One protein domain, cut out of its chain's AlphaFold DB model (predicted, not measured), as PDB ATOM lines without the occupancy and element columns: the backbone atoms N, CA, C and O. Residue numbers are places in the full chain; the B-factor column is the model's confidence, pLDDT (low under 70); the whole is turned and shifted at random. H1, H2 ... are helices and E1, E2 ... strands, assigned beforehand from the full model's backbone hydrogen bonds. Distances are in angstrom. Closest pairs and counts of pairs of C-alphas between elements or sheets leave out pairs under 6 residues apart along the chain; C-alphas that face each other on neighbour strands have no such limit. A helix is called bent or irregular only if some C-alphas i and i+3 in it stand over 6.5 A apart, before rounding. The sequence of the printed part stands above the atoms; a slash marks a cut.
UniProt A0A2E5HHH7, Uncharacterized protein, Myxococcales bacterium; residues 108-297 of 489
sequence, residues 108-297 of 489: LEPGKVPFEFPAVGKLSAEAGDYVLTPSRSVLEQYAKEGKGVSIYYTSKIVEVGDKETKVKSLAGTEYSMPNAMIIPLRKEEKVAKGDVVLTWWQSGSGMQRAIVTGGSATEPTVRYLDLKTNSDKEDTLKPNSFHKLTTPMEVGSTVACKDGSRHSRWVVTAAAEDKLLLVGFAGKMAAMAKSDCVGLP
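Overview. This is residues 108 to 297 of the 489 residues of an uncharacterized protein of Myxococcales bacterium (UniProt A0A2E5HHH7). Three small, curled and strongly twisted sheets make three lobes set in a triangle: E12, E11, E10, E9 and E13 in one, E1 to E4 in the second, E5 to E8 in the third. The five-stranded sheet is folded back on itself at the bent strand E10, and one short helix, H1, sits at the rim of the E1 to E4 lobe. The printed part has 190 residues with one named helix and 13 named strands, in the order E1, H1, then E2 to E13; the class is mostly strand, though under half of the residues are in named elements. The sheets run E12 E11 E10 E9 E13, E1 E2 E3 E4 and E7 E6 E5 E8, each all antiparallel. The whole is compact, with a radius of gyration of the C-alphas of 16.0 A and spans of 43 by 42 by 29 A.

Along the chain. In the largest sheet, E9 is residues 254 to 259, 14.8 A long; E10, the longest strand by residues, is 262 to 271, 22.0 A, from C-alpha 262 at (12.608, -18.216, -10.868); E11 is 275 to 280, 15.4 A; E12 is 285 to 289, 13.5 A; and E13 is 293 to 295, ending at C-alpha 295 at (21.639, -20.140, -22.955). In the second sheet, E1 is residues 130 to 133, beginning at C-alpha 130 at (46.625, -18.760, -18.653); E2 is 153 to 160, 17.9 A; E3 is 164 to 169, 15.3 A; and E4 is 174 to 178, 13.6 A. H1, residues 136 to 145, is 14.4 A long. In the third sheet, E5 is residues 196 to 200, 12.9 A; E6 is 207 to 215, 20.5 A; E7 is 220 to 224, 12.1 A; and E8 is 243 to 245, 6.6 A.

Arrangement. E9 to E12 form a meander, each strand the antiparallel neighbour of the one before. Their sheet is a folded sheet, bent back into two leaves that face each other: E12 and E11 face E9 and E13, with E10 as the hinge. E10 bends by 77 degrees at residue 268. N 257 and O 264 are 3.0 A apart between E9 and E10, N 267 and O 279 2.8 A between E10 and E11, N 276 and O 288 2.8 A between E11 and E12, and N 256 and O 294 2.9 A between E9 and E13. E12 and E13, the edge strands, meet only through their link. E2, E3 and E4 are a second meander; E2 bends by 59 degrees at residue 157. N 131 and O 155 are 2.9 A apart between E1 and E2, N 156 and O 168 2.8 A between E2 and E3, and N 165 and O 177 2.9 A between E3 and E4. H1 only grazes this sheet with residues 136 to 139; the closest C-alphas of H1 and E4, Arg 136 and Met 177, are 6.6 A apart. Every O i to N i+4 pair in H1 is within hydrogen-bond range. E5, E6 and E7 are a third meander, and with E8 a Greek key, the first strand being the antiparallel neighbour of the fourth. N 197 and O 210 are 2.9 A apart between E5 and E6, N 211 and O 223 2.9 A between E6 and E7, and N 198 and O 243 2.9 A between E5 and E8. The closest C-alphas of E2 and E6, Tyr 153 and Met 207, are 6.0 A apart. E8 and E9 are apart.

Size, cuts and confidence. The two C-alphas farthest apart, those of Lys 144 and Ser 216, are 45.6 A apart. The printed part has no cut. The links E4 to E5, 17 residues, and E7 to E8, 18 residues, are long. Residues 183 to 184 pair with 131 to 132 of E1, and 235 to 236 with 221 to 222 of E7, both antiparallel. The mean pLDDT of the printed part is 94.5, and residues 229 to 232 are under 70.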
ATOM      1  N   LEU A 108      39.548 -34.232  -0.199       84.62
ATOM      2  CA  LEU A 108      38.709 -34.551  -1.352       84.62
ATOM      3  C   LEU A 108      39.492 -35.488  -2.270       84.62
ATOM      4  O   LEU A 108      40.631 -35.183  -2.621       84.62
ATOM      5  N   GLU A 109      38.868 -36.580  -2.719       89.56
ATOM      6  CA  GLU A 109      39.499 -37.456  -3.713       89.56
ATOM      7  C   GLU A 109      39.913 -36.662  -4.971       89.56
ATOM      8  O   GLU A 109      39.192 -35.743  -5.382       89.56
ATOM      9  N   PRO A 110      41.018 -37.037  -5.643       92.06
ATOM     10  CA  PRO A 110      41.515 -36.315  -6.809       92.06
ATOM     11  C   PRO A 110      40.449 -36.088  -7.888       92.06
ATOM     12  O   PRO A 110      39.823 -37.027  -8.393       92.06
ATOM     13  N   GLY A 111      40.258 -34.823  -8.263       92.25
ATOM     14  CA  GLY A 111      39.289 -34.403  -9.276       92.25
ATOM     15  C   GLY A 111      37.847 -34.271  -8.786       92.25
ATOM     16  O   GLY A 111      37.014 -33.765  -9.542       92.25
ATOM     17  N   LYS A 112      37.525 -34.693  -7.553       94.38
ATOM     18  CA  LYS A 112      36.202 -34.445  -6.971       94.38
ATOM     19  C   LYS A 112      36.060 -32.980  -6.576       94.38
ATOM     20  O   LYS A 112      36.993 -32.329  -6.108       94.38
ATOM     21  N   VAL A 113      34.842 -32.483  -6.736       95.81
ATOM     22  CA  VAL A 113      34.418 -31.157  -6.290       95.81
ATOM     23  C   VAL A 113      33.250 -31.316  -5.313       95.81
ATOM     24  O   VAL A 113      32.531 -32.312  -5.399       95.81
ATOM     25  N   PRO A 114      33.015 -30.365  -4.392       95.19
ATOM     26  CA  PRO A 114      31.921 -30.429  -3.412       95.19
ATOM     27  C   PRO A 114      30.545 -30.110  -4.029       95.19
ATOM     28  O   PRO A 114      29.668 -29.536  -3.390       95.19
ATOM     29  N   PHE A 115      30.366 -30.454  -5.300       95.50
ATOM     30  CA  PHE A 115      29.155 -30.245  -6.078       95.50
ATOM     31  C   PHE A 115      28.815 -31.563  -6.769       95.50
ATOM     32  O   PHE A 115      29.709 -32.359  -7.048       95.50
ATOM     33  N   GLU A 116      27.544 -31.789  -7.096       95.44
ATOM     34  CA  GLU A 116      27.116 -32.970  -7.855       95.44
ATOM     35  C   GLU A 116      27.516 -32.885  -9.341       95.44
ATOM     36  O   GLU A 116      26.679 -32.935 -10.245       95.44
ATOM     37  N   PHE A 117      28.811 -32.742  -9.600       97.38
ATOM     38  CA  PHE A 117      29.415 -32.590 -10.912       97.38
ATOM     39  C   PHE A 117      30.489 -33.669 -11.104       97.38
ATOM     40  O   PHE A 117      31.246 -33.942 -10.166       97.38
ATOM     41  N   PRO A 118      30.560 -34.319 -12.278       96.44
ATOM     42  CA  PRO A 118      31.548 -35.363 -12.512       96.44
ATOM     43  C   PRO A 118      32.972 -34.799 -12.515       96.44
ATOM     44  O   PRO A 118      33.205 -33.636 -12.849       96.44
ATOM     45  N   ALA A 119      33.944 -35.650 -12.183       96.19
ATOM     46  CA  ALA A 119      35.344 -35.312 -12.392       96.19
ATOM     47  C   ALA A 119      35.603 -35.097 -13.891       96.19
ATOM     48  O   ALA A 119      35.156 -35.883 -14.728       96.19
ATOM     49  N   VAL A 120      36.341 -34.040 -14.216       96.69
ATOM     50  CA  VAL A 120      36.755 -33.735 -15.588       96.69
ATOM     51  C   VAL A 120      38.120 -34.366 -15.836       96.69
ATOM     52  O   VAL A 120      38.988 -34.333 -14.963       96.69
ATOM     53  N   GLY A 121      38.277 -34.966 -17.016       96.31
ATOM     54  CA  GLY A 121      39.538 -35.551 -17.461       96.31
ATOM     55  C   GLY A 121      40.616 -34.502 -17.739       96.31
ATOM     56  O   GLY A 121      40.510 -33.341 -17.336       96.31
ATOM     57  N   LYS A 122      41.664 -34.915 -18.451       96.31
ATOM     58  CA  LYS A 122      42.799 -34.057 -18.793       96.31
ATOM     59  C   LYS A 122      42.346 -32.810 -19.565       96.31
ATOM     60  O   LYS A 122      41.562 -32.910 -20.507       96.31
ATOM     61  N   LEU A 123      42.852 -31.643 -19.167       95.69
ATOM     62  CA  LEU A 123      42.570 -30.379 -19.849       95.69
ATOM     63  C   LEU A 123      43.310 -30.307 -21.190       95.69
ATOM     64  O   LEU A 123      44.451 -30.752 -21.304       95.69
ATOM     65  N   SER A 124      42.677 -29.679 -22.182       93.62
ATOM     66  CA  SER A 124      43.337 -29.280 -23.428       93.62
ATOM     67  C   SER A 124      44.110 -27.978 -23.205       93.62
ATOM     68  O   SER A 124      43.654 -26.908 -23.604       93.62
ATOM     69  N   ALA A 125      45.230 -28.068 -22.490       94.81
ATOM     70  CA  ALA A 125      46.108 -26.950 -22.163       94.81
ATOM     71  C   ALA A 125      47.535 -27.453 -21.885       94.81
ATOM     72  O   ALA A 125      47.762 -28.659 -21.757       94.81
ATOM     73  N   GLU A 126      48.488 -26.536 -21.770       96.19
ATOM     74  CA  GLU A 126      49.910 -26.826 -21.573       96.19
ATOM     75  C   GLU A 126      50.517 -25.980 -20.448       96.19
ATOM     76  O   GLU A 126      49.931 -25.005 -19.975       96.19
ATOM     77  N   ALA A 127      51.724 -26.344 -20.007       97.25
ATOM     78  CA  ALA A 127      52.467 -25.543 -19.041       97.25
ATOM     79  C   ALA A 127      52.708 -24.117 -19.568       97.25
ATOM     80  O   ALA A 127      53.089 -23.913 -20.718       97.25
ATOM     81  N   GLY A 128      52.502 -23.124 -18.701       96.25
ATOM     82  CA  GLY A 128      52.604 -21.703 -19.029       96.25
ATOM     83  C   GLY A 128      51.284 -21.038 -19.432       96.25
ATOM     84  O   GLY A 128      51.211 -19.806 -19.363       96.25
ATOM     85  N   ASP A 129      50.250 -21.815 -19.765       97.12
ATOM     86  CA  ASP A 129      48.958 -21.298 -20.228       97.12
ATOM     87  C   ASP A 129      48.228 -20.528 -19.141       97.12
ATOM     88  O   ASP A 129      48.268 -20.899 -17.963       97.12
ATOM     89  N   TYR A 130      47.523 -19.473 -19.545       97.19
ATOM     90  CA  TYR A 130      46.625 -18.760 -18.653       97.19
ATOM     91  C   TYR A 130      45.352 -19.568 -18.414       97.19
ATOM     92  O   TYR A 130      44.714 -20.073 -19.336       97.19
ATOM     93  N   VAL A 131      44.953 -19.639 -17.149       97.94
ATOM     94  CA  VAL A 131      43.706 -20.273 -16.724       97.94
ATOM     95  C   VAL A 131      42.998 -19.410 -15.699       97.94
ATOM     96  O   VAL A 131      43.631 -18.646 -14.969       97.94
ATOM     97  N   LEU A 132      41.683 -19.571 -15.591       98.31
ATOM     98  CA  LEU A 132      40.894 -18.990 -14.512       98.31
ATOM     99  C   LEU A 132      40.508 -20.083 -13.519       98.31
ATOM    100  O   LEU A 132      39.980 -21.120 -13.904       98.31
ATOM    101  N   THR A 133      40.743 -19.839 -12.236       97.69
ATOM    102  CA  THR A 133      40.450 -20.795 -11.158       97.69
ATOM    103  C   THR A 133      40.138 -20.048  -9.863       97.69
ATOM    104  O   THR A 133      40.716 -18.982  -9.620       97.69
ATOM    105  N   PRO A 134      39.243 -20.552  -8.997       96.75
ATOM    106  CA  PRO A 134      39.135 -20.048  -7.638       96.75
ATOM    107  C   PRO A 134      40.344 -20.477  -6.798       96.75
ATOM    108  O   PRO A 134      41.191 -21.255  -7.243       96.75
ATOM    109  N   SER A 135      40.430 -19.987  -5.561       93.00
ATOM    110  CA  SER A 135      41.402 -20.516  -4.601       93.00
ATOM    111  C   SER A 135      40.992 -21.909  -4.119       93.00
ATOM    112  O   SER A 135      39.804 -22.210  -3.980       93.00
ATOM    113  N   ARG A 136      41.978 -22.754  -3.787       92.12
ATOM    114  CA  ARG A 136      41.729 -24.086  -3.205       92.12
ATOM    115  C   ARG A 136      40.896 -24.017  -1.921       92.12
ATOM    116  O   ARG A 136      39.990 -24.823  -1.744       92.12
ATOM    117  N   SER A 137      41.132 -23.000  -1.093       91.94
ATOM    118  CA  SER A 137      40.395 -22.780   0.157       91.94
ATOM    119  C   SER A 137      38.884 -22.633  -0.031       91.94
ATOM    120  O   SER A 137      38.120 -22.993   0.858       91.94
ATOM    121  N   VAL A 138      38.419 -22.142  -1.187       91.81
ATOM    122  CA  VAL A 138      36.980 -22.034  -1.456       91.81
ATOM    123  C   VAL A 138      36.353 -23.415  -1.648       91.81
ATOM    124  O   VAL A 138      35.258 -23.648  -1.144       91.81
ATOM    125  N   LEU A 139      37.034 -24.356  -2.315       92.19
ATOM    126  CA  LEU A 139      36.549 -25.739  -2.415       92.19
ATOM    127  C   LEU A 139      36.459 -26.381  -1.034       92.19
ATOM    128  O   LEU A 139      35.465 -27.029  -0.722       92.19
ATOM    129  N   GLU A 140      37.489 -26.192  -0.213       91.25
ATOM    130  CA  GLU A 140      37.522 -26.720   1.152       91.25
ATOM    131  C   GLU A 140      36.380 -26.130   1.984       91.25
ATOM    132  O   GLU A 140      35.683 -26.869   2.674       91.25
ATOM    133  N   GLN A 141      36.110 -24.829   1.850       92.94
ATOM    134  CA  GLN A 141      34.974 -24.187   2.506       92.94
ATOM    135  C   GLN A 141      33.639 -24.795   2.060       92.94
ATOM    136  O   GLN A 141      32.814 -25.133   2.905       92.94
ATOM    137  N   TYR A 142      33.426 -24.992   0.755       93.94
ATOM    138  CA  TYR A 142      32.211 -25.649   0.267       93.94
ATOM    139  C   TYR A 142      32.087 -27.087   0.772       93.94
ATOM    140  O   TYR A 142      30.986 -27.506   1.116       93.94
ATOM    141  N   ALA A 143      33.191 -27.828   0.854       92.81
ATOM    142  CA  ALA A 143      33.182 -29.196   1.354       92.81
ATOM    143  C   ALA A 143      32.850 -29.274   2.857       92.81
ATOM    144  O   ALA A 143      32.142 -30.188   3.268       92.81
ATOM    145  N   LYS A 144      33.312 -28.307   3.665       92.19
ATOM    146  CA  LYS A 144      33.016 -28.229   5.110       92.19
ATOM    147  C   LYS A 144      31.628 -27.666   5.407       92.19
ATOM    148  O   LYS A 144      30.912 -28.183   6.255       92.19
ATOM    149  N   GLU A 145      31.268 -26.563   4.755       92.81
ATOM    150  CA  GLU A 145      30.132 -25.720   5.148       92.81
ATOM    151  C   GLU A 145      28.939 -25.802   4.187       92.81
ATOM    152  O   GLU A 145      27.884 -25.228   4.471       92.81
ATOM    153  N   GLY A 146      29.098 -26.423   3.015       91.06
ATOM    154  CA  GLY A 146      28.093 -26.418   1.945       91.06
ATOM    155  C   GLY A 146      27.864 -25.040   1.307       91.06
ATOM    156  O   GLY A 146      26.934 -24.857   0.521       91.06
ATOM    157  N   LYS A 147      28.689 -24.042   1.642       91.44
ATOM    158  CA  LYS A 147      28.593 -22.661   1.153       91.44
ATOM    159  C   LYS A 147      29.976 -22.025   1.046       91.44
ATOM    160  O   LYS A 147      30.920 -22.450   1.697       91.44
ATOM    161  N   GLY A 148      30.070 -20.972   0.245       91.44
ATOM    162  CA  GLY A 148      31.311 -20.256  -0.016       91.44
ATOM    163  C   GLY A 148      31.086 -19.101  -0.985       91.44
ATOM    164  O   GLY A 148      29.964 -18.872  -1.450       91.44
ATOM    165  N   VAL A 149      32.158 -18.364  -1.264       92.94
ATOM    166  CA  VAL A 149      32.181 -17.295  -2.268       92.94
ATOM    167  C   VAL A 149      33.313 -17.584  -3.239       92.94
ATOM    168  O   VAL A 149      34.484 -17.406  -2.911       92.94
ATOM    169  N   SER A 150      32.957 -18.004  -4.447       94.69
ATOM    170  CA  SER A 150      33.920 -18.294  -5.502       94.69
ATOM    171  C   SER A 150      34.188 -17.068  -6.354       94.69
ATOM    172  O   SER A 150      33.293 -16.528  -7.005       94.69
ATOM    173  N   ILE A 151      35.451 -16.659  -6.383       94.00
ATOM    174  CA  ILE A 151      35.971 -15.681  -7.333       94.00
ATOM    175  C   ILE A 151      37.051 -16.387  -8.137       94.00
ATOM    176  O   ILE A 151      37.999 -16.911  -7.563       94.00
ATOM    177  N   TYR A 152      36.895 -16.406  -9.457       97.38
ATOM    178  CA  TYR A 152      37.869 -17.001 -10.363       97.38
ATOM    179  C   TYR A 152      38.954 -15.976 -10.665       97.38
ATOM    180  O   TYR A 152      38.647 -14.894 -11.155       97.38
ATOM    181  N   TYR A 153      40.206 -16.303 -10.379       96.38
ATOM    182  CA  TYR A 153      41.372 -15.464 -10.634       96.38
ATOM    183  C   TYR A 153      42.246 -16.081 -11.719       96.38
ATOM    184  O   TYR A 153      42.215 -17.292 -11.927       96.38
ATOM    185  N   THR A 154      43.054 -15.252 -12.381       96.81
ATOM    186  CA  THR A 154      44.021 -15.766 -13.350       96.81
ATOM    187  C   THR A 154      45.172 -16.479 -12.633       96.81
ATOM    188  O   THR A 154      45.656 -16.031 -11.587       96.81
ATOM    189  N   SER A 155      45.592 -17.604 -13.189       97.19
ATOM    190  CA  SER A 155      46.753 -18.400 -12.793       97.19
ATOM    191  C   SER A 155      47.448 -18.905 -14.057       97.19
ATOM    192  O   SER A 155      46.897 -18.801 -15.153       97.19
ATOM    193  N   LYS A 156      48.655 -19.452 -13.916       97.50
ATOM    194  CA  LYS A 156      49.332 -20.185 -14.988       97.50
ATOM    195  C   LYS A 156      49.361 -21.674 -14.697       97.50
ATOM    196  O   LYS A 156      49.538 -22.058 -13.542       97.50
ATOM    197  N   ILE A 157      49.231 -22.505 -15.721       98.25
ATOM    198  CA  ILE A 157      49.475 -23.944 -15.586       98.25
ATOM    199  C   ILE A 157      50.959 -24.177 -15.311       98.25
ATOM    200  O   ILE A 157      51.823 -23.612 -15.979       98.25
ATOM    201  N   VAL A 158      51.240 -25.029 -14.332       98.50
ATOM    202  CA  VAL A 158      52.574 -25.577 -14.070       98.50
ATOM    203  C   VAL A 158      52.678 -26.970 -14.679       98.50
ATOM    204  O   VAL A 158      53.637 -27.258 -15.383       98.50
ATOM    205  N   GLU A 159      51.672 -27.815 -14.444       98.44
ATOM    206  CA  GLU A 159      51.648 -29.201 -14.907       98.44
ATOM    207  C   GLU A 159      50.201 -29.688 -15.056       98.44
ATOM    208  O   GLU A 159      49.398 -29.546 -14.131       98.44
ATOM    209  N   VAL A 160      49.868 -30.269 -16.211       98.12
ATOM    210  CA  VAL A 160      48.528 -30.805 -16.494       98.12
ATOM    211  C   VAL A 160      48.450 -32.268 -16.086       98.12
ATOM    212  O   VAL A 160      49.121 -33.112 -16.680       98.12
ATOM    213  N   GLY A 161      47.579 -32.573 -15.125       97.75
ATOM    214  CA  GLY A 161      47.279 -33.941 -14.712       97.75
ATOM    215  C   GLY A 161      45.924 -34.439 -15.220       97.75
ATOM    216  O   GLY A 161      45.098 -33.688 -15.749       97.75
ATOM    217  N   ASP A 162      45.685 -35.739 -15.036       97.31
ATOM    218  CA  ASP A 162      44.506 -36.429 -15.577       97.31
ATOM    219  C   ASP A 162      43.181 -35.955 -14.973       97.31
ATOM    220  O   ASP A 162      42.149 -36.009 -15.636       97.31
ATOM    221  N   LYS A 163      43.196 -35.514 -13.709       97.19
ATOM    222  CA  LYS A 163      41.999 -35.083 -12.959       97.19
ATOM    223  C   LYS A 163      42.197 -33.799 -12.160       97.19
ATOM    224  O   LYS A 163      41.230 -33.091 -11.879       97.19
ATOM    225  N   GLU A 164      43.434 -33.511 -11.780       97.81
ATOM    226  CA  GLU A 164      43.832 -32.252 -11.166       97.81
ATOM    227  C   GLU A 164      45.014 -31.682 -11.942       97.81
ATOM    228  O   GLU A 164      45.869 -32.424 -12.423       97.81
ATOM    229  N   THR A 165      45.069 -30.363 -12.039       98.44
ATOM    230  CA  THR A 165      46.151 -29.633 -12.695       98.44
ATOM    231  C   THR A 165      46.834 -28.763 -11.654       98.44
ATOM    232  O   THR A 165      46.177 -28.109 -10.835       98.44
ATOM    233  N   LYS A 166      48.168 -28.767 -11.672       98.44
ATOM    234  CA  LYS A 166      48.977 -27.889 -10.834       98.44
ATOM    235  C   LYS A 166      49.028 -26.516 -11.486       98.44
ATOM    236  O   LYS A 166      49.415 -26.383 -12.648       98.44
ATOM    237  N   VAL A 167      48.659 -25.491 -10.732       98.38
ATOM    238  CA  VAL A 167      48.615 -24.102 -11.195       98.38
ATOM    239  C   VAL A 167      49.416 -23.203 -10.264       98.38
ATOM    240  O   VAL A 167      49.618 -23.522  -9.092       98.38
ATOM    241  N   LYS A 168      49.852 -22.058 -10.783       97.81
ATOM    242  CA  LYS A 168      50.556 -21.003 -10.057       97.81
ATOM    243  C   LYS A 168      49.760 -19.712 -10.133       97.81
ATOM    244  O   LYS A 168      49.522 -19.195 -11.226       97.81
ATOM    245  N   SER A 169      49.347 -19.183  -8.986       94.38
ATOM    246  CA  SER A 169      48.684 -17.877  -8.931       94.38
ATOM    247  C   SER A 169      49.633 -16.764  -9.381       94.38
ATOM    248  O   SER A 169      50.855 -16.918  -9.348       94.38
ATOM    249  N   LEU A 170      49.091 -15.591  -9.728       85.38
ATOM    250  CA  LEU A 170      49.926 -14.412 -10.003       85.38
ATOM    251  C   LEU A 170      50.805 -13.991  -8.813       85.38
ATOM    252  O   LEU A 170      51.835 -13.359  -9.018       85.38
ATOM    253  N   ALA A 171      50.424 -14.353  -7.584       88.75
ATOM    254  CA  ALA A 171      51.222 -14.109  -6.382       88.75
ATOM    255  C   ALA A 171      52.354 -15.142  -6.186       88.75
ATOM    256  O   ALA A 171      53.089 -15.067  -5.206       88.75
ATOM    257  N   GLY A 172      52.486 -16.119  -7.088       92.50
ATOM    258  CA  GLY A 172      53.537 -17.135  -7.059       92.50
ATOM    259  C   GLY A 172      53.202 -18.392  -6.253       92.50
ATOM    260  O   GLY A 172      54.031 -19.296  -6.196       92.50
ATOM    261  N   THR A 173      52.007 -18.493  -5.663       94.81
ATOM    262  CA  THR A 173      51.579 -19.681  -4.908       94.81
ATOM    263  C   THR A 173      51.186 -20.808  -5.851       94.81
ATOM    264  O   THR A 173      50.303 -20.625  -6.691       94.81
ATOM    265  N   GLU A 174      51.793 -21.979  -5.675       97.12
ATOM    266  CA  GLU A 174      51.454 -23.190  -6.423       97.12
ATOM    267  C   GLU A 174      50.485 -24.078  -5.642       97.12
ATOM    268  O   GLU A 174      50.628 -24.252  -4.432       97.12
ATOM    269  N   TYR A 175      49.493 -24.639  -6.328       95.75
ATOM    270  CA  TYR A 175      48.518 -25.564  -5.748       95.75
ATOM    271  C   TYR A 175      47.891 -26.453  -6.827       95.75
ATOM    272  O   TYR A 175      47.879 -26.100  -8.006       95.75
ATOM    273  N   SER A 176      47.357 -27.603  -6.414       96.94
ATOM    274  CA  SER A 176      46.591 -28.500  -7.285       96.94
ATOM    275  C   SER A 176      45.101 -28.179  -7.216       96.94
ATOM    276  O   SER A 176      44.540 -27.957  -6.136       96.94
ATOM    277  N   MET A 177      44.450 -28.160  -8.374       97.62
ATOM    278  CA  MET A 177      43.030 -27.853  -8.505       97.62
ATOM    279  C   MET A 177      42.345 -28.900  -9.395       97.62
ATOM    280  O   MET A 177      42.911 -29.246 -10.436       97.62
ATOM    281  N   PRO A 178      41.141 -29.400  -9.041       98.00
ATOM    282  CA  PRO A 178      40.360 -30.263  -9.916       98.00
ATOM    283  C   PRO A 178      40.140 -29.610 -11.272       98.00
ATOM    284  O   PRO A 178      39.775 -28.437 -11.341       98.00
ATOM    285  N   ASN A 179      40.288 -30.383 -12.345       98.38
ATOM    286  CA  ASN A 179      40.135 -29.884 -13.713       98.38
ATOM    287  C   ASN A 179      38.740 -29.272 -13.947       98.38
ATOM    288  O   ASN A 179      38.605 -28.324 -14.710       98.38
ATOM    289  N   ALA A 180      37.718 -29.732 -13.214       97.88
ATOM    290  CA  ALA A 180      36.368 -29.161 -13.232       97.88
ATOM    291  C   ALA A 180      36.282 -27.704 -12.727       97.88
ATOM    292  O   ALA A 180      35.298 -27.023 -12.998       97.88
ATOM    293  N   MET A 181      37.279 -27.223 -11.982       98.12
ATOM    294  CA  MET A 181      37.323 -25.869 -11.412       98.12
ATOM    295  C   MET A 181      38.250 -24.925 -12.187       98.12
ATOM    296  O   MET A 181      38.468 -23.791 -11.759       98.12
ATOM    297  N   ILE A 182      38.818 -25.392 -13.297       98.50
ATOM    298  CA  ILE A 182      39.776 -24.649 -14.109       98.50
ATOM    299  C   ILE A 182      39.117 -24.329 -15.444       98.50
ATOM    300  O   ILE A 182      38.610 -25.216 -16.123       98.50
ATOM    301  N   ILE A 183      39.171 -23.060 -15.835       98.38
ATOM    302  CA  ILE A 183      38.772 -22.601 -17.164       98.38
ATOM    303  C   ILE A 183      40.048 -22.290 -17.952       98.38
ATOM    304  O   ILE A 183      40.688 -21.273 -17.667       98.38
ATOM    305  N   PRO A 184      40.441 -23.136 -18.918       97.12
ATOM    306  CA  PRO A 184      41.536 -22.821 -19.823       97.12
ATOM    307  C   PRO A 184      41.186 -21.635 -20.716       97.12
ATOM    308  O   PRO A 184      40.093 -21.600 -21.280       97.12
ATOM    309  N   LEU A 185      42.112 -20.686 -20.860       96.56
ATOM    310  CA  LEU A 185      42.016 -19.636 -21.872       96.56
ATOM    311  C   LEU A 185      42.794 -20.099 -23.104       96.56
ATOM    312  O   LEU A 185      43.950 -20.511 -22.994       96.56
ATOM    313  N   ARG A 186      42.134 -20.104 -24.264       90.12
ATOM    314  CA  ARG A 186      42.677 -20.690 -25.493       90.12
ATOM    315  C   ARG A 186      43.845 -19.848 -26.019       90.12
ATOM    316  O   ARG A 186      43.834 -18.620 -25.967       90.12
ATOM    317  N   LYS A 187      44.862 -20.530 -26.541       91.44
ATOM    318  CA  LYS A 187      45.969 -19.907 -27.272       91.44
ATOM    319  C   LYS A 187      45.545 -19.580 -28.700       91.44
ATOM    320  O   LYS A 187      44.656 -20.228 -29.244       91.44
ATOM    321  N   GLU A 188      46.222 -18.597 -29.288       91.88
ATOM    322  CA  GLU A 188      46.167 -18.258 -30.717       91.88
ATOM    323  C   GLU A 188      44.770 -17.882 -31.234       91.88
ATOM    324  O   GLU A 188      44.546 -17.768 -32.441       91.88
ATOM    325  N   GLU A 189      43.823 -17.642 -30.327       94.12
ATOM    326  CA  GLU A 189      42.475 -17.257 -30.696       94.12
ATOM    327  C   GLU A 189      42.467 -15.823 -31.222       94.12
ATOM    328  O   GLU A 189      43.053 -14.908 -30.639       94.12
ATOM    329  N   LYS A 190      41.803 -15.639 -32.362       96.75
ATOM    330  CA  LYS A 190      41.671 -14.351 -33.036       96.75
ATOM    331  C   LYS A 190      40.262 -13.824 -32.853       96.75
ATOM    332  O   LYS A 190      39.290 -14.567 -32.994       96.75
ATOM    333  N   VAL A 191      40.158 -12.531 -32.586       97.94
ATOM    334  CA  VAL A 191      38.875 -11.848 -32.406       97.94
ATOM    335  C   VAL A 191      38.772 -10.606 -33.275       97.94
ATOM    336  O   VAL A 191      39.770 -10.026 -33.698       97.94
ATOM    337  N   ALA A 192      37.541 -10.198 -33.541       97.38
ATOM    338  CA  ALA A 192      37.195  -8.980 -34.247       97.38
ATOM    339  C   ALA A 192      36.355  -8.062 -33.351       97.38
ATOM    340  O   ALA A 192      35.762  -8.482 -32.356       97.38
ATOM    341  N   LYS A 193      36.275  -6.784 -33.727       96.56
ATOM    342  CA  LYS A 193      35.401  -5.815 -33.059       96.56
ATOM    343  C   LYS A 193      33.959  -6.328 -33.002       96.56
ATOM    344  O   LYS A 193      33.397  -6.718 -34.020       96.56
ATOM    345  N   GLY A 194      33.356  -6.265 -31.818       95.00
ATOM    346  CA  GLY A 194      32.012  -6.770 -31.535       95.00
ATOM    347  C   GLY A 194      31.979  -8.189 -30.964       95.00
ATOM    348  O   GLY A 194      30.965  -8.555 -30.373       95.00
ATOM    349  N   ASP A 195      33.071  -8.954 -31.064       97.31
ATOM    350  CA  ASP A 195      33.159 -10.268 -30.428       97.31
ATOM    351  C   ASP A 195      33.085 -10.153 -28.903       97.31
ATOM    352  O   ASP A 195      33.547  -9.178 -28.299       97.31
ATOM    353  N   VAL A 196      32.530 -11.188 -28.270       97.81
ATOM    354  CA  VAL A 196      32.541 -11.344 -26.815       97.81
ATOM    355  C   VAL A 196      33.609 -12.357 -26.439       97.81
ATOM    356  O   VAL A 196      33.698 -13.428 -27.035       97.81
ATOM    357  N   VAL A 197      34.396 -12.036 -25.420       98.12
ATOM    358  CA  VAL A 197      35.465 -12.899 -24.912       98.12
ATOM    359  C   VAL A 197      35.314 -13.154 -23.420       98.12
ATOM    360  O   VAL A 197      34.823 -12.295 -22.679       98.12
ATOM    361  N   LEU A 198      35.775 -14.319 -22.966       98.44
ATOM    362  CA  LEU A 198      36.085 -14.577 -21.564       98.44
ATOM    363  C   LEU A 198      37.564 -14.278 -21.314       98.44
ATOM    364  O   LEU A 198      38.430 -14.693 -22.077       98.44
ATOM    365  N   THR A 199      37.859 -13.568 -20.233       98.00
ATOM    366  CA  THR A 199      39.220 -13.209 -19.819       98.00
ATOM    367  C   THR A 199      39.233 -12.930 -18.309       98.00
ATOM    368  O   THR A 199      38.305 -13.296 -17.581       98.00
ATOM    369  N   TRP A 200      40.269 -12.265 -17.808       96.06
ATOM    370  CA  TRP A 200      40.265 -11.611 -16.505       96.06
ATOM    371  C   TRP A 200      40.453 -10.100 -16.654       96.06
ATOM    372  O   TRP A 200      40.806  -9.587 -17.718       96.06
ATOM    373  N   TRP A 201      40.223  -9.372 -15.565       93.00
ATOM    374  CA  TRP A 201      40.534  -7.949 -15.504       93.00
ATOM    375  C   TRP A 201      42.058  -7.725 -15.524       93.00
ATOM    376  O   TRP A 201      42.710  -7.960 -14.508       93.00
ATOM    377  N   GLN A 202      42.634  -7.283 -16.649       89.81
ATOM    378  CA  GLN A 202      44.091  -7.240 -16.862       89.81
ATOM    379  C   GLN A 202      44.790  -6.266 -15.915       89.81
ATOM    380  O   GLN A 202      45.832  -6.603 -15.351       89.81
ATOM    381  N   SER A 203      44.189  -5.098 -15.673       82.31
ATOM    382  CA  SER A 203      44.684  -4.137 -14.678       82.31
ATOM    383  C   SER A 203      44.311  -4.488 -13.226       82.31
ATOM    384  O   SER A 203      44.508  -3.673 -12.324       82.31
ATOM    385  N   GLY A 204      43.680  -5.636 -12.990       83.00
ATOM    386  CA  GLY A 204      43.147  -6.021 -11.694       83.00
ATOM    387  C   GLY A 204      43.156  -7.529 -11.512       83.00
ATOM    388  O   GLY A 204      44.149  -8.210 -11.761       83.00
ATOM    389  N   SER A 205      42.051  -8.060 -11.006       77.44
ATOM    390  CA  SER A 205      41.895  -9.493 -10.809       77.44
ATOM    391  C   SER A 205      40.434  -9.893 -10.967       77.44
ATOM    392  O   SER A 205      39.526  -9.069 -10.846       77.44
ATOM    393  N   GLY A 206      40.209 -11.173 -11.249       92.50
ATOM    394  CA  GLY A 206      38.871 -11.732 -11.385       92.50
ATOM    395  C   GLY A 206      38.480 -11.983 -12.838       92.50
ATOM    396  O   GLY A 206      38.773 -11.170 -13.711       92.50
ATOM    397  N   MET A 207      37.794 -13.097 -13.071       97.06
ATOM    398  CA  MET A 207      37.149 -13.449 -14.332       97.06
ATOM    399  C   MET A 207      36.212 -12.331 -14.792       97.06
ATOM    400  O   MET A 207      35.451 -11.779 -13.995       97.06
ATOM    401  N   GLN A 208      36.267 -12.022 -16.081       96.94
ATOM    402  CA  GLN A 208      35.436 -11.025 -16.737       96.94
ATOM    403  C   GLN A 208      35.015 -11.533 -18.108       96.94
ATOM    404  O   GLN A 208      35.800 -12.160 -18.819       96.94
ATOM    405  N   ARG A 209      33.807 -11.168 -18.521       97.38
ATOM    406  CA  ARG A 209      33.416 -11.176 -19.928       97.38
ATOM    407  C   ARG A 209      33.569  -9.770 -20.477       97.38
ATOM    408  O   ARG A 209      33.284  -8.794 -19.775       97.38
ATOM    409  N   ALA A 210      34.033  -9.653 -21.709       96.75
ATOM    410  CA  ALA A 210      34.306  -8.370 -22.340       96.75
ATOM    411  C   ALA A 210      33.823  -8.358 -23.791       96.75
ATOM    412  O   ALA A 210      33.752  -9.409 -24.420       96.75
ATOM    413  N   ILE A 211      33.496  -7.172 -24.302       96.31
ATOM    414  CA  ILE A 211      33.248  -6.942 -25.730       96.31
ATOM    415  C   ILE A 211      34.487  -6.303 -26.356       96.31
ATOM    416  O   ILE A 211      35.058  -5.377 -25.777       96.31
ATOM    417  N   VAL A 212      34.893  -6.784 -27.527       97.06
ATOM    418  CA  VAL A 212      36.002  -6.213 -28.299       97.06
ATOM    419  C   VAL A 212      35.561  -4.902 -28.938       97.06
ATOM    420  O   VAL A 212      34.589  -4.859 -29.693       97.06
ATOM    421  N   THR A 213      36.283  -3.821 -28.658       95.56
ATOM    422  CA  THR A 213      35.990  -2.473 -29.170       95.56
ATOM    423  C   THR A 213      36.995  -2.003 -30.226       95.56
ATOM    424  O   THR A 213      36.646  -1.144 -31.047       95.56
ATOM    425  N   GLY A 214      38.189  -2.608 -30.274       96.38
ATOM    426  CA  GLY A 214      39.264  -2.303 -31.224       96.38
ATOM    427  C   GLY A 214      40.514  -3.165 -30.998       96.38
ATOM    428  O   GLY A 214      40.405  -4.291 -30.516       96.38
ATOM    429  N   GLY A 215      41.695  -2.625 -31.312       96.88
ATOM    430  CA  GLY A 215      42.986  -3.315 -31.170       96.88
ATOM    431  C   GLY A 215      43.292  -4.297 -32.306       96.88
ATOM    432  O   GLY A 215      42.657  -4.254 -33.363       96.88
ATOM    433  N   SER A 216      44.287  -5.160 -32.097       98.00
ATOM    434  CA  SER A 216      44.636  -6.226 -33.045       98.00
ATOM    435  C   SER A 216      43.842  -7.504 -32.746       98.00
ATOM    436  O   SER A 216      43.231  -7.639 -31.687       98.00
ATOM    437  N   ALA A 217      43.861  -8.473 -33.665       97.56
ATOM    438  CA  ALA A 217      43.130  -9.728 -33.481       97.56
ATOM    439  C   ALA A 217      43.640 -10.574 -32.297       97.56
ATOM    440  O   ALA A 217      42.887 -11.386 -31.766       97.56
ATOM    441  N   THR A 218      44.903 -10.394 -31.905       97.31
ATOM    442  CA  THR A 218      45.583 -11.138 -30.830       97.31
ATOM    443  C   THR A 218      45.804 -10.301 -29.571       97.31
ATOM    444  O   THR A 218      46.039 -10.860 -28.504       97.31
ATOM    445  N   GLU A 219      45.712  -8.975 -29.684       97.56
ATOM    446  CA  GLU A 219      45.787  -8.009 -28.583       97.56
ATOM    447  C   GLU A 219      44.628  -7.009 -28.709       97.56
ATOM    448  O   GLU A 219      44.818  -5.834 -29.049       97.56
ATOM    449  N   PRO A 220      43.386  -7.482 -28.518       97.75
ATOM    450  CA  PRO A 220      42.211  -6.650 -28.676       97.75
ATOM    451  C   PRO A 220      42.116  -5.621 -27.550       97.75
ATOM    452  O   PRO A 220      42.372  -5.906 -26.375       97.75
ATOM    453  N   THR A 221      41.633  -4.438 -27.904       97.06
ATOM    454  CA  THR A 221      41.098  -3.481 -26.942       97.06
ATOM    455  C   THR A 221      39.665  -3.885 -26.620       97.06
ATOM    456  O   THR A 221      38.864  -4.149 -27.523       97.06
ATOM    457  N   VAL A 222      39.334  -3.961 -25.334       96.12
ATOM    458  CA  VAL A 222      38.045  -4.467 -24.862       96.12
ATOM    459  C   VAL A 222      37.415  -3.566 -23.815       96.12
ATOM    460  O   VAL A 222      38.086  -2.823 -23.099       96.12
ATOM    461  N   ARG A 223      36.101  -3.713 -23.656       94.31
ATOM    462  CA  ARG A 223      35.343  -3.166 -22.532       94.31
ATOM    463  C   ARG A 223      34.736  -4.295 -21.711       94.31
ATOM    464  O   ARG A 223      34.003  -5.133 -22.233       94.31
ATOM    465  N   TYR A 224      34.998  -4.290 -20.407       95.19
ATOM    466  CA  TYR A 224      34.438  -5.286 -19.498       95.19
ATOM    467  C   TYR A 224      32.928  -5.115 -19.329       95.19
ATOM    468  O   TYR A 224      32.429  -4.012 -19.097       95.19
ATOM    469  N   LEU A 225      32.206  -6.231 -19.414       94.88
ATOM    470  CA  LEU A 225      30.750  -6.311 -19.322       94.88
ATOM    471  C   LEU A 225      30.279  -6.595 -17.887       94.88
ATOM    472  O   LEU A 225      29.209  -6.133 -17.491       94.88
ATOM    473  N   ASP A 226      31.090  -7.271 -17.072       92.94
ATOM    474  CA  ASP A 226      30.734  -7.616 -15.687       92.94
ATOM    475  C   ASP A 226      31.064  -6.507 -14.663       92.94
ATOM    476  O   ASP A 226      30.595  -6.541 -13.521       92.94
ATOM    477  N   LEU A 227      31.818  -5.478 -15.065       88.50
ATOM    478  CA  LEU A 227      32.054  -4.277 -14.258       88.50
ATOM    479  C   LEU A 227      30.924  -3.252 -14.440       88.50
ATOM    480  O   LEU A 227      30.240  -3.229 -15.458       88.50
ATOM    481  N   LYS A 228      30.721  -2.371 -13.453       79.12
ATOM    482  CA  LYS A 228      29.707  -1.301 -13.541       79.12
ATOM    483  C   LYS A 228      30.119  -0.227 -14.558       79.12
ATOM    484  O   LYS A 228      31.299   0.123 -14.619       79.12
ATOM    485  N   THR A 229      29.142   0.378 -15.241       61.56
ATOM    486  CA  THR A 229      29.340   1.360 -16.337       61.56
ATOM    487  C   THR A 229      30.260   2.544 -16.012       61.56
ATOM    488  O   THR A 229      30.910   3.070 -16.901       61.56
ATOM    489  N   ASN A 230      30.440   2.928 -14.745       54.94
ATOM    490  CA  ASN A 230      31.373   4.010 -14.380       54.94
ATOM    491  C   ASN A 230      32.866   3.645 -14.570       54.94
ATOM    492  O   ASN A 230      33.736   4.414 -14.165       54.94
ATOM    493  N   SER A 231      33.162   2.465 -15.116       58.41
ATOM    494  CA  SER A 231      34.486   2.047 -15.568       58.41
ATOM    495  C   SER A 231      34.575   2.134 -17.092       58.41
ATOM    496  O   SER A 231      34.910   1.155 -17.739       58.41
ATOM    497  N   ASP A 232      34.310   3.317 -17.667       61.41
ATOM    498  CA  ASP A 232      34.469   3.653 -19.105       61.41
ATOM    499  C   ASP A 232      35.895   3.415 -19.665       61.41
ATOM    500  O   ASP A 232      36.230   3.873 -20.754       61.41
ATOM    501  N   LYS A 233      36.752   2.723 -18.917       77.69
ATOM    502  CA  LYS A 233      38.100   2.354 -19.300       77.69
ATOM    503  C   LYS A 233      38.044   1.121 -20.179       77.69
ATOM    504  O   LYS A 233      37.539   0.072 -19.776       77.69
ATOM    505  N   GLU A 234      38.585   1.283 -21.368       89.88
ATOM    506  CA  GLU A 234      39.015   0.157 -22.170       89.88
ATOM    507  C   GLU A 234      40.290  -0.438 -21.562       89.88
ATOM    508  O   GLU A 234      41.045   0.253 -20.870       89.88
ATOM    509  N   ASP A 235      40.495  -1.727 -21.793       93.38
ATOM    510  CA  ASP A 235      41.710  -2.448 -21.423       93.38
ATOM    511  C   ASP A 235      42.244  -3.161 -22.667       93.38
ATOM    512  O   ASP A 235      41.469  -3.501 -23.564       93.38
ATOM    513  N   THR A 236      43.555  -3.370 -22.744       96.19
ATOM    514  CA  THR A 236      44.162  -4.129 -23.849       96.19
ATOM    515  C   THR A 236      44.511  -5.512 -23.339       96.19
ATOM    516  O   THR A 236      45.260  -5.663 -22.372       96.19
ATOM    517  N   LEU A 237      43.923  -6.534 -23.958       96.88
ATOM    518  CA  LEU A 237      44.180  -7.910 -23.561       96.88
ATOM    519  C   LEU A 237      45.549  -8.354 -24.062       96.88
ATOM    520  O   LEU A 237      45.949  -8.039 -25.177       96.88
ATOM    521  N   LYS A 238      46.250  -9.121 -23.226       95.69
ATOM    522  CA  LYS A 238      47.530  -9.732 -23.593       95.69
ATOM    523  C   LYS A 238      47.301 -10.846 -24.627       95.69
ATOM    524  O   LYS A 238      46.220 -11.450 -24.631       95.69
ATOM    525  N   PRO A 239      48.310 -11.222 -25.421       96.31
ATOM    526  CA  PRO A 239      48.229 -12.425 -26.240       96.31
ATOM    527  C   PRO A 239      47.891 -13.656 -25.390       96.31
ATOM    528  O   PRO A 239      48.349 -13.773 -24.248       96.31
ATOM    529  N   ASN A 240      47.096 -14.578 -25.943       96.31
ATOM    530  CA  ASN A 240      46.730 -15.854 -25.304       96.31
ATOM    531  C   ASN A 240      46.065 -15.697 -23.918       96.31
ATOM    532  O   ASN A 240      46.182 -16.569 -23.059       96.31
ATOM    533  N   SER A 241      45.413 -14.556 -23.668       96.44
ATOM    534  CA  SER A 241      44.830 -14.199 -22.364       96.44
ATOM    535  C   SER A 241      43.301 -14.175 -22.349       96.44
ATOM    536  O   SER A 241      42.676 -13.643 -21.424       96.44
ATOM    537  N   PHE A 242      42.683 -14.716 -23.391       97.38
ATOM    538  CA  PHE A 242      41.245 -14.704 -23.575       97.38
ATOM    539  C   PHE A 242      40.806 -15.890 -24.420       97.38
ATOM    540  O   PHE A 242      41.618 -16.494 -25.111       97.38
ATOM    541  N   HIS A 243      39.510 -16.183 -24.387       94.94
ATOM    542  CA  HIS A 243      38.892 -17.025 -25.400       94.94
ATOM    543  C   HIS A 243      37.592 -16.425 -25.920       94.94
ATOM    544  O   HIS A 243      36.853 -15.784 -25.167       94.94
ATOM    545  N   LYS A 244      37.304 -16.621 -27.206       97.31
ATOM    546  CA  LYS A 244      36.094 -16.109 -27.855       97.31
ATOM    547  C   LYS A 244      34.889 -16.942 -27.436       97.31
ATOM    548  O   LYS A 244      34.927 -18.172 -27.443       97.31
ATOM    549  N   LEU A 245      33.805 -16.255 -27.091       97.56
ATOM    550  CA  LEU A 245      32.501 -16.860 -26.867       97.56
ATOM    551  C   LEU A 245      31.713 -16.800 -28.177       97.56
ATOM    552  O   LEU A 245      31.458 -15.729 -28.724       97.56
ATOM    553  N   THR A 246      31.326 -17.966 -28.670       95.69
ATOM    554  CA  THR A 246      30.664 -18.195 -29.960       95.69
ATOM    555  C   THR A 246      29.319 -18.898 -29.819       95.69
ATOM    556  O   THR A 246      28.430 -18.686 -30.641       95.69
ATOM    557  N   THR A 247      29.126 -19.696 -28.768       94.88
ATOM    558  CA  THR A 247      27.936 -20.527 -28.580       94.88
ATOM    559  C   THR A 247      27.306 -20.326 -27.197       94.88
ATOM    560  O   THR A 247      27.993 -20.312 -26.172       94.88
ATOM    561  N   PRO A 248      25.972 -20.176 -27.115       94.31
ATOM    562  CA  PRO A 248      25.278 -20.169 -25.833       94.31
ATOM    563  C   PRO A 248      25.553 -21.449 -25.036       94.31
ATOM    564  O   PRO A 248      25.599 -22.543 -25.596       94.31
ATOM    565  N   MET A 249      25.657 -21.321 -23.712       95.50
ATOM    566  CA  MET A 249      25.937 -22.414 -22.764       95.50
ATOM    567  C   MET A 249      27.352 -23.013 -22.821       95.50
ATOM    568  O   MET A 249      27.613 -23.977 -22.101       95.50
ATOM    569  N   GLU A 250      28.285 -22.458 -23.602       96.69
ATOM    570  CA  GLU A 250      29.701 -22.821 -23.469       96.69
ATOM    571  C   GLU A 250      30.338 -22.219 -22.207       96.69
ATOM    572  O   GLU A 250      29.788 -21.300 -21.588       96.69
ATOM    573  N   VAL A 251      31.519 -22.711 -21.826       97.81
ATOM    574  CA  VAL A 251      32.272 -22.196 -20.673       97.81
ATOM    575  C   VAL A 251      32.591 -20.706 -20.852       97.81
ATOM    576  O   VAL A 251      33.184 -20.285 -21.843       97.81
ATOM    577  N   GLY A 252      32.201 -19.900 -19.866       97.88
ATOM    578  CA  GLY A 252      32.281 -18.441 -19.877       97.88
ATOM    579  C   GLY A 252      30.992 -17.738 -20.303       97.88
ATOM    580  O   GLY A 252      30.839 -16.550 -20.028       97.88
ATOM    581  N   SER A 253      30.039 -18.434 -20.927       97.88
ATOM    582  CA  SER A 253      28.754 -17.840 -21.313       97.88
ATOM    583  C   SER A 253      27.805 -17.688 -20.118       97.88
ATOM    584  O   SER A 253      27.930 -18.386 -19.104       97.88
ATOM    585  N   THR A 254      26.837 -16.769 -20.226       97.88
ATOM    586  CA  THR A 254      25.745 -16.691 -19.250       97.88
ATOM    587  C   THR A 254      24.614 -17.630 -19.606       97.88
ATOM    588  O   THR A 254      24.209 -17.766 -20.761       97.88
ATOM    589  N   VAL A 255      24.072 -18.231 -18.555       98.25
ATOM    590  CA  VAL A 255      22.867 -19.042 -18.604       98.25
ATOM    591  C   VAL A 255      21.888 -18.573 -17.533       98.25
ATOM    592  O   VAL A 255      22.271 -18.094 -16.460       98.25
ATOM    593  N   ALA A 256      20.607 -18.716 -17.836       98.19
ATOM    594  CA  ALA A 256      19.521 -18.541 -16.892       98.19
ATOM    595  C   ALA A 256      19.019 -19.928 -16.491       98.19
ATOM    596  O   ALA A 256      18.455 -20.630 -17.325       98.19
ATOM    597  N   CYS A 257      19.230 -20.337 -15.242       97.69
ATOM    598  CA  CYS A 257      18.849 -21.674 -14.777       97.69
ATOM    599  C   CYS A 257      17.733 -21.606 -13.746       97.69
ATOM    600  O   CYS A 257      17.715 -20.684 -12.922       97.69
ATOM    601  N   LYS A 258      16.819 -22.579 -13.776       95.56
ATOM    602  CA  LYS A 258      15.748 -22.714 -12.783       95.56
ATOM    603  C   LYS A 258      16.350 -22.877 -11.383       95.56
ATOM    604  O   LYS A 258      17.116 -23.797 -11.123       95.56
ATOM    605  N   ASP A 259      15.991 -21.969 -10.486       89.75
ATOM    606  CA  ASP A 259      16.370 -21.955  -9.072       89.75
ATOM    607  C   ASP A 259      15.094 -21.656  -8.270       89.75
ATOM    608  O   ASP A 259      14.665 -20.508  -8.109       89.75
ATOM    609  N   GLY A 260      14.396 -22.727  -7.884       89.88
ATOM    610  CA  GLY A 260      13.038 -22.650  -7.353       89.88
ATOM    611  C   GLY A 260      12.027 -22.204  -8.416       89.88
ATOM    612  O   GLY A 260      11.911 -22.814  -9.475       89.88
ATOM    613  N   SER A 261      11.265 -21.145  -8.129       89.12
ATOM    614  CA  SER A 261      10.221 -20.621  -9.025       89.12
ATOM    615  C   SER A 261      10.719 -19.584 -10.036       89.12
ATOM    616  O   SER A 261       9.925 -19.046 -10.807       89.12
ATOM    617  N   ARG A 262      12.013 -19.250 -10.015       93.06
ATOM    618  CA  ARG A 262      12.608 -18.216 -10.868       93.06
ATOM    619  C   ARG A 262      13.800 -18.770 -11.625       93.06
ATOM    620  O   ARG A 262      14.364 -19.794 -11.257       93.06
ATOM    621  N   HIS A 263      14.212 -18.045 -12.655       97.00
ATOM    622  CA  HIS A 263      15.509 -18.267 -13.272       97.00
ATOM    623  C   HIS A 263      16.551 -17.371 -12.602       97.00
ATOM    624  O   HIS A 263      16.371 -16.153 -12.516       97.00
ATOM    625  N   SER A 264      17.643 -17.965 -12.141       97.62
ATOM    626  CA  SER A 264      18.809 -17.254 -11.618       97.62
ATOM    627  C   SER A 264      19.870 -17.086 -12.703       97.62
ATOM    628  O   SER A 264      19.991 -17.922 -13.599       97.62
ATOM    629  N   ARG A 265      20.629 -15.988 -12.639       97.81
ATOM    630  CA  ARG A 265      21.767 -15.731 -13.528       97.81
ATOM    631  C   ARG A 265      22.985 -16.503 -13.055       97.81
ATOM    632  O   ARG A 265      23.435 -16.326 -11.920       97.81
ATOM    633  N   TRP A 266      23.573 -17.232 -13.989       98.38
ATOM    634  CA  TRP A 266      24.806 -17.975 -13.805       98.38
ATOM    635  C   TRP A 266      25.774 -17.728 -14.964       98.38
ATOM    636  O   TRP A 266      25.386 -17.280 -16.045       98.38
ATOM    637  N   VAL A 267      27.046 -18.018 -14.722       98.38
ATOM    638  CA  VAL A 267      28.104 -18.129 -15.726       98.38
ATOM    639  C   VAL A 267      28.612 -19.564 -15.690       98.38
ATOM    640  O   VAL A 267      28.852 -20.100 -14.605       98.38
ATOM    641  N   VAL A 268      28.754 -20.187 -16.857       98.69
ATOM    642  CA  VAL A 268      29.252 -21.564 -16.975       98.69
ATOM    643  C   VAL A 268      30.751 -21.595 -16.701       98.69
ATOM    644  O   VAL A 268      31.506 -20.882 -17.353       98.69
ATOM    645  N   THR A 269      31.195 -22.423 -15.757       98.44
ATOM    646  CA  THR A 269      32.620 -22.599 -15.425       98.44
ATOM    647  C   THR A 269      33.151 -23.968 -15.834       98.44
ATOM    648  O   THR A 269      34.338 -24.100 -16.089       98.44
ATOM    649  N   ALA A 270      32.281 -24.971 -15.958       98.12
ATOM    650  CA  ALA A 270      32.587 -26.234 -16.623       98.12
ATOM    651  C   ALA A 270      31.310 -26.850 -17.205       98.12
ATOM    652  O   ALA A 270      30.202 -26.564 -16.745       98.12
ATOM    653  N   ALA A 271      31.470 -27.711 -18.205       97.19
ATOM    654  CA  ALA A 271      30.377 -28.447 -18.824       97.19
ATOM    655  C   ALA A 271      30.720 -29.939 -18.894       97.19
ATOM    656  O   ALA A 271      31.841 -30.314 -19.236       97.19
ATOM    657  N   ALA A 272      29.739 -30.768 -18.559       95.50
ATOM    658  CA  ALA A 272      29.703 -32.197 -18.831       95.50
ATOM    659  C   ALA A 272      28.525 -32.478 -19.784       95.50
ATOM    660  O   ALA A 272      27.853 -31.545 -20.228       95.50
ATOM    661  N   GLU A 273      28.275 -33.745 -20.114       93.19
ATOM    662  CA  GLU A 273      27.242 -34.134 -21.085       93.19
ATOM    663  C   GLU A 273      25.857 -33.550 -20.744       93.19
ATOM    664  O   GLU A 273      25.272 -32.813 -21.541       93.19
ATOM    665  N   ASP A 274      25.371 -33.799 -19.527       96.19
ATOM    666  CA  ASP A 274      24.036 -33.416 -19.053       96.19
ATOM    667  C   ASP A 274      24.052 -32.375 -17.922       96.19
ATOM    668  O   ASP A 274      22.992 -31.924 -17.481       96.19
ATOM    669  N   LYS A 275      25.235 -31.948 -17.461       97.75
ATOM    670  CA  LYS A 275      25.397 -31.016 -16.335       97.75
ATOM    671  C   LYS A 275      26.292 -29.831 -16.658       97.75
ATOM    672  O   LYS A 275      27.257 -29.930 -17.412       97.75
ATOM    673  N   LEU A 276      26.013 -28.721 -15.990       98.38
ATOM    674  CA  LEU A 276      26.845 -27.527 -15.963       98.38
ATOM    675  C   LEU A 276      27.324 -27.268 -14.538       98.38
ATOM    676  O   LEU A 276      26.540 -27.362 -13.592       98.38
ATOM    677  N   LEU A 277      28.593 -26.897 -14.395       98.62
ATOM    678  CA  LEU A 277      29.106 -26.265 -13.190       98.62
ATOM    679  C   LEU A 277      29.054 -24.754 -13.386       98.62
ATOM    680  O   LEU A 277      29.478 -24.236 -14.420       98.62
ATOM    681  N   LEU A 278      28.497 -24.061 -12.401       98.50
ATOM    682  CA  LEU A 278      28.049 -22.689 -12.548       98.50
ATOM    683  C   LEU A 278      28.551 -21.811 -11.404       98.50
ATOM    684  O   LEU A 278      28.586 -22.242 -10.249       98.50
ATOM    685  N   VAL A 279      28.841 -20.546 -11.714       98.19
ATOM    686  CA  VAL A 279      29.038 -19.476 -10.724       98.19
ATOM    687  C   VAL A 279      28.006 -18.366 -10.923       98.19
ATOM    688  O   VAL A 279      27.786 -17.878 -12.029       98.19
ATOM    689  N   GLY A 280      27.320 -17.997  -9.849       96.75
ATOM    690  CA  GLY A 280      26.189 -17.078  -9.848       96.75
ATOM    691  C   GLY A 280      26.442 -15.820  -9.027       96.75
ATOM    692  O   GLY A 280      27.576 -15.419  -8.744       96.75
ATOM    693  N   PHE A 281      25.351 -15.167  -8.630       92.88
ATOM    694  CA  PHE A 281      25.408 -13.953  -7.820       92.88
ATOM    695  C   PHE A 281      26.188 -14.162  -6.514       92.88
ATOM    696  O   PHE A 281      26.056 -15.187  -5.846       92.88
ATOM    697  N   ALA A 282      27.003 -13.164  -6.158       90.69
ATOM    698  CA  ALA A 282      27.881 -13.184  -4.987       90.69
ATOM    699  C   ALA A 282      28.844 -14.390  -4.925       90.69
ATOM    700  O   ALA A 282      29.279 -14.756  -3.839       90.69
ATOM    701  N   GLY A 283      29.184 -14.990  -6.072       94.00
ATOM    702  CA  GLY A 283      30.126 -16.109  -6.146       94.00
ATOM    703  C   GLY A 283      29.539 -17.451  -5.706       94.00
ATOM    704  O   GLY A 283      30.302 -18.392  -5.514       94.00
ATOM    705  N   LYS A 284      28.210 -17.560  -5.541       95.50
ATOM    706  CA  LYS A 284      27.546 -18.844  -5.266       95.50
ATOM    707  C   LYS A 284      27.880 -19.828  -6.386       95.50
ATOM    708  O   LYS A 284      27.732 -19.475  -7.551       95.50
ATOM    709  N   MET A 285      28.267 -21.050  -6.039       97.44
ATOM    710  CA  MET A 285      28.455 -22.135  -6.997       97.44
ATOM    711  C   MET A 285      27.377 -23.205  -6.882       97.44
ATOM    712  O   MET A 285      26.807 -23.408  -5.809       97.44
ATOM    713  N   ALA A 286      27.097 -23.865  -8.002       97.06
ATOM    714  CA  ALA A 286      26.196 -25.007  -8.079       97.06
ATOM    715  C   ALA A 286      26.503 -25.860  -9.314       97.06
ATOM    716  O   ALA A 286      26.978 -25.345 -10.327       97.06
ATOM    717  N   ALA A 287      26.174 -27.147  -9.234       97.81
ATOM    718  CA  ALA A 287      26.015 -28.002 -10.401       97.81
ATOM    719  C   ALA A 287      24.520 -28.083 -10.740       97.81
ATOM    720  O   ALA A 287      23.704 -28.283  -9.841       97.81
ATOM    721  N   MET A 288      24.157 -27.904 -12.008       97.81
ATOM    722  CA  MET A 288      22.764 -27.949 -12.466       97.81
ATOM    723  C   MET A 288      22.644 -28.784 -13.737       97.81
ATOM    724  O   MET A 288      23.591 -28.858 -14.522       97.81
ATOM    725  N   ALA A 289      21.481 -29.398 -13.951       97.25
ATOM    726  CA  ALA A 289      21.196 -30.079 -15.204       97.25
ATOM    727  C   ALA A 289      21.158 -29.061 -16.350       97.25
ATOM    728  O   ALA A 289      20.571 -27.982 -16.233       97.25
ATOM    729  N   LYS A 290      21.750 -29.416 -17.488       96.88
ATOM    730  CA  LYS A 290      21.766 -28.567 -18.684       96.88
ATOM    731  C   LYS A 290      20.344 -28.241 -19.158       96.88
ATOM    732  O   LYS A 290      20.097 -27.129 -19.607       96.88
ATOM    733  N   SER A 291      19.404 -29.175 -18.991       96.00
ATOM    734  CA  SER A 291      17.979 -29.020 -19.324       96.00
ATOM    735  C   SER A 291      17.226 -27.994 -18.469       96.00
ATOM    736  O   SER A 291      16.153 -27.544 -18.864       96.00
ATOM    737  N   ASP A 292      17.764 -27.620 -17.307       96.75
ATOM    738  CA  ASP A 292      17.176 -26.595 -16.440       96.75
ATOM    739  C   ASP A 292      17.679 -25.186 -16.762       96.75
ATOM    740  O   ASP A 292      17.252 -24.217 -16.131       96.75
ATOM    741  N   CYS A 293      18.580 -25.070 -17.737       97.56
ATOM    742  CA  CYS A 293      19.255 -23.842 -18.105       97.56
ATOM    743  C   CYS A 293      18.904 -23.401 -19.526       97.56
ATOM    744  O   CYS A 293      18.805 -24.204 -20.451       97.56
ATOM    745  N   VAL A 294      18.793 -22.089 -19.705       96.88
ATOM    746  CA  VAL A 294      18.623 -21.430 -21.000       96.88
ATOM    747  C   VAL A 294      19.889 -20.640 -21.306       96.88
ATOM    748  O   VAL A 294      20.299 -19.791 -20.510       96.88
ATOM    749  N   GLY A 295      20.513 -20.920 -22.447       96.62
ATOM    750  CA  GLY A 295      21.639 -20.140 -22.955       96.62
ATOM    751  C   GLY A 295      21.208 -18.752 -23.405       96.62
ATOM    752  O   GLY A 295      20.205 -18.616 -24.107       96.62
ATOM    753  N   LEU A 296      21.966 -17.725 -23.020       95.75
ATOM    754  CA  LEU A 296      21.708 -16.363 -23.478       95.75
ATOM    755  C   LEU A 296      22.473 -16.035 -24.771       95.75
ATOM    756  O   LEU A 296      23.535 -16.612 -25.018       95.75
ATOM    757  N   PRO A 297      21.952 -15.107 -25.599       92.38
ATOM    758  CA  PRO A 297      22.638 -14.662 -26.806       92.38
ATOM    759  C   PRO A 297      23.990 -14.007 -26.503       92.38
ATOM    760  O   PRO A 297      24.121 -13.217 -25.569       92.38
TER     761      PRO A 297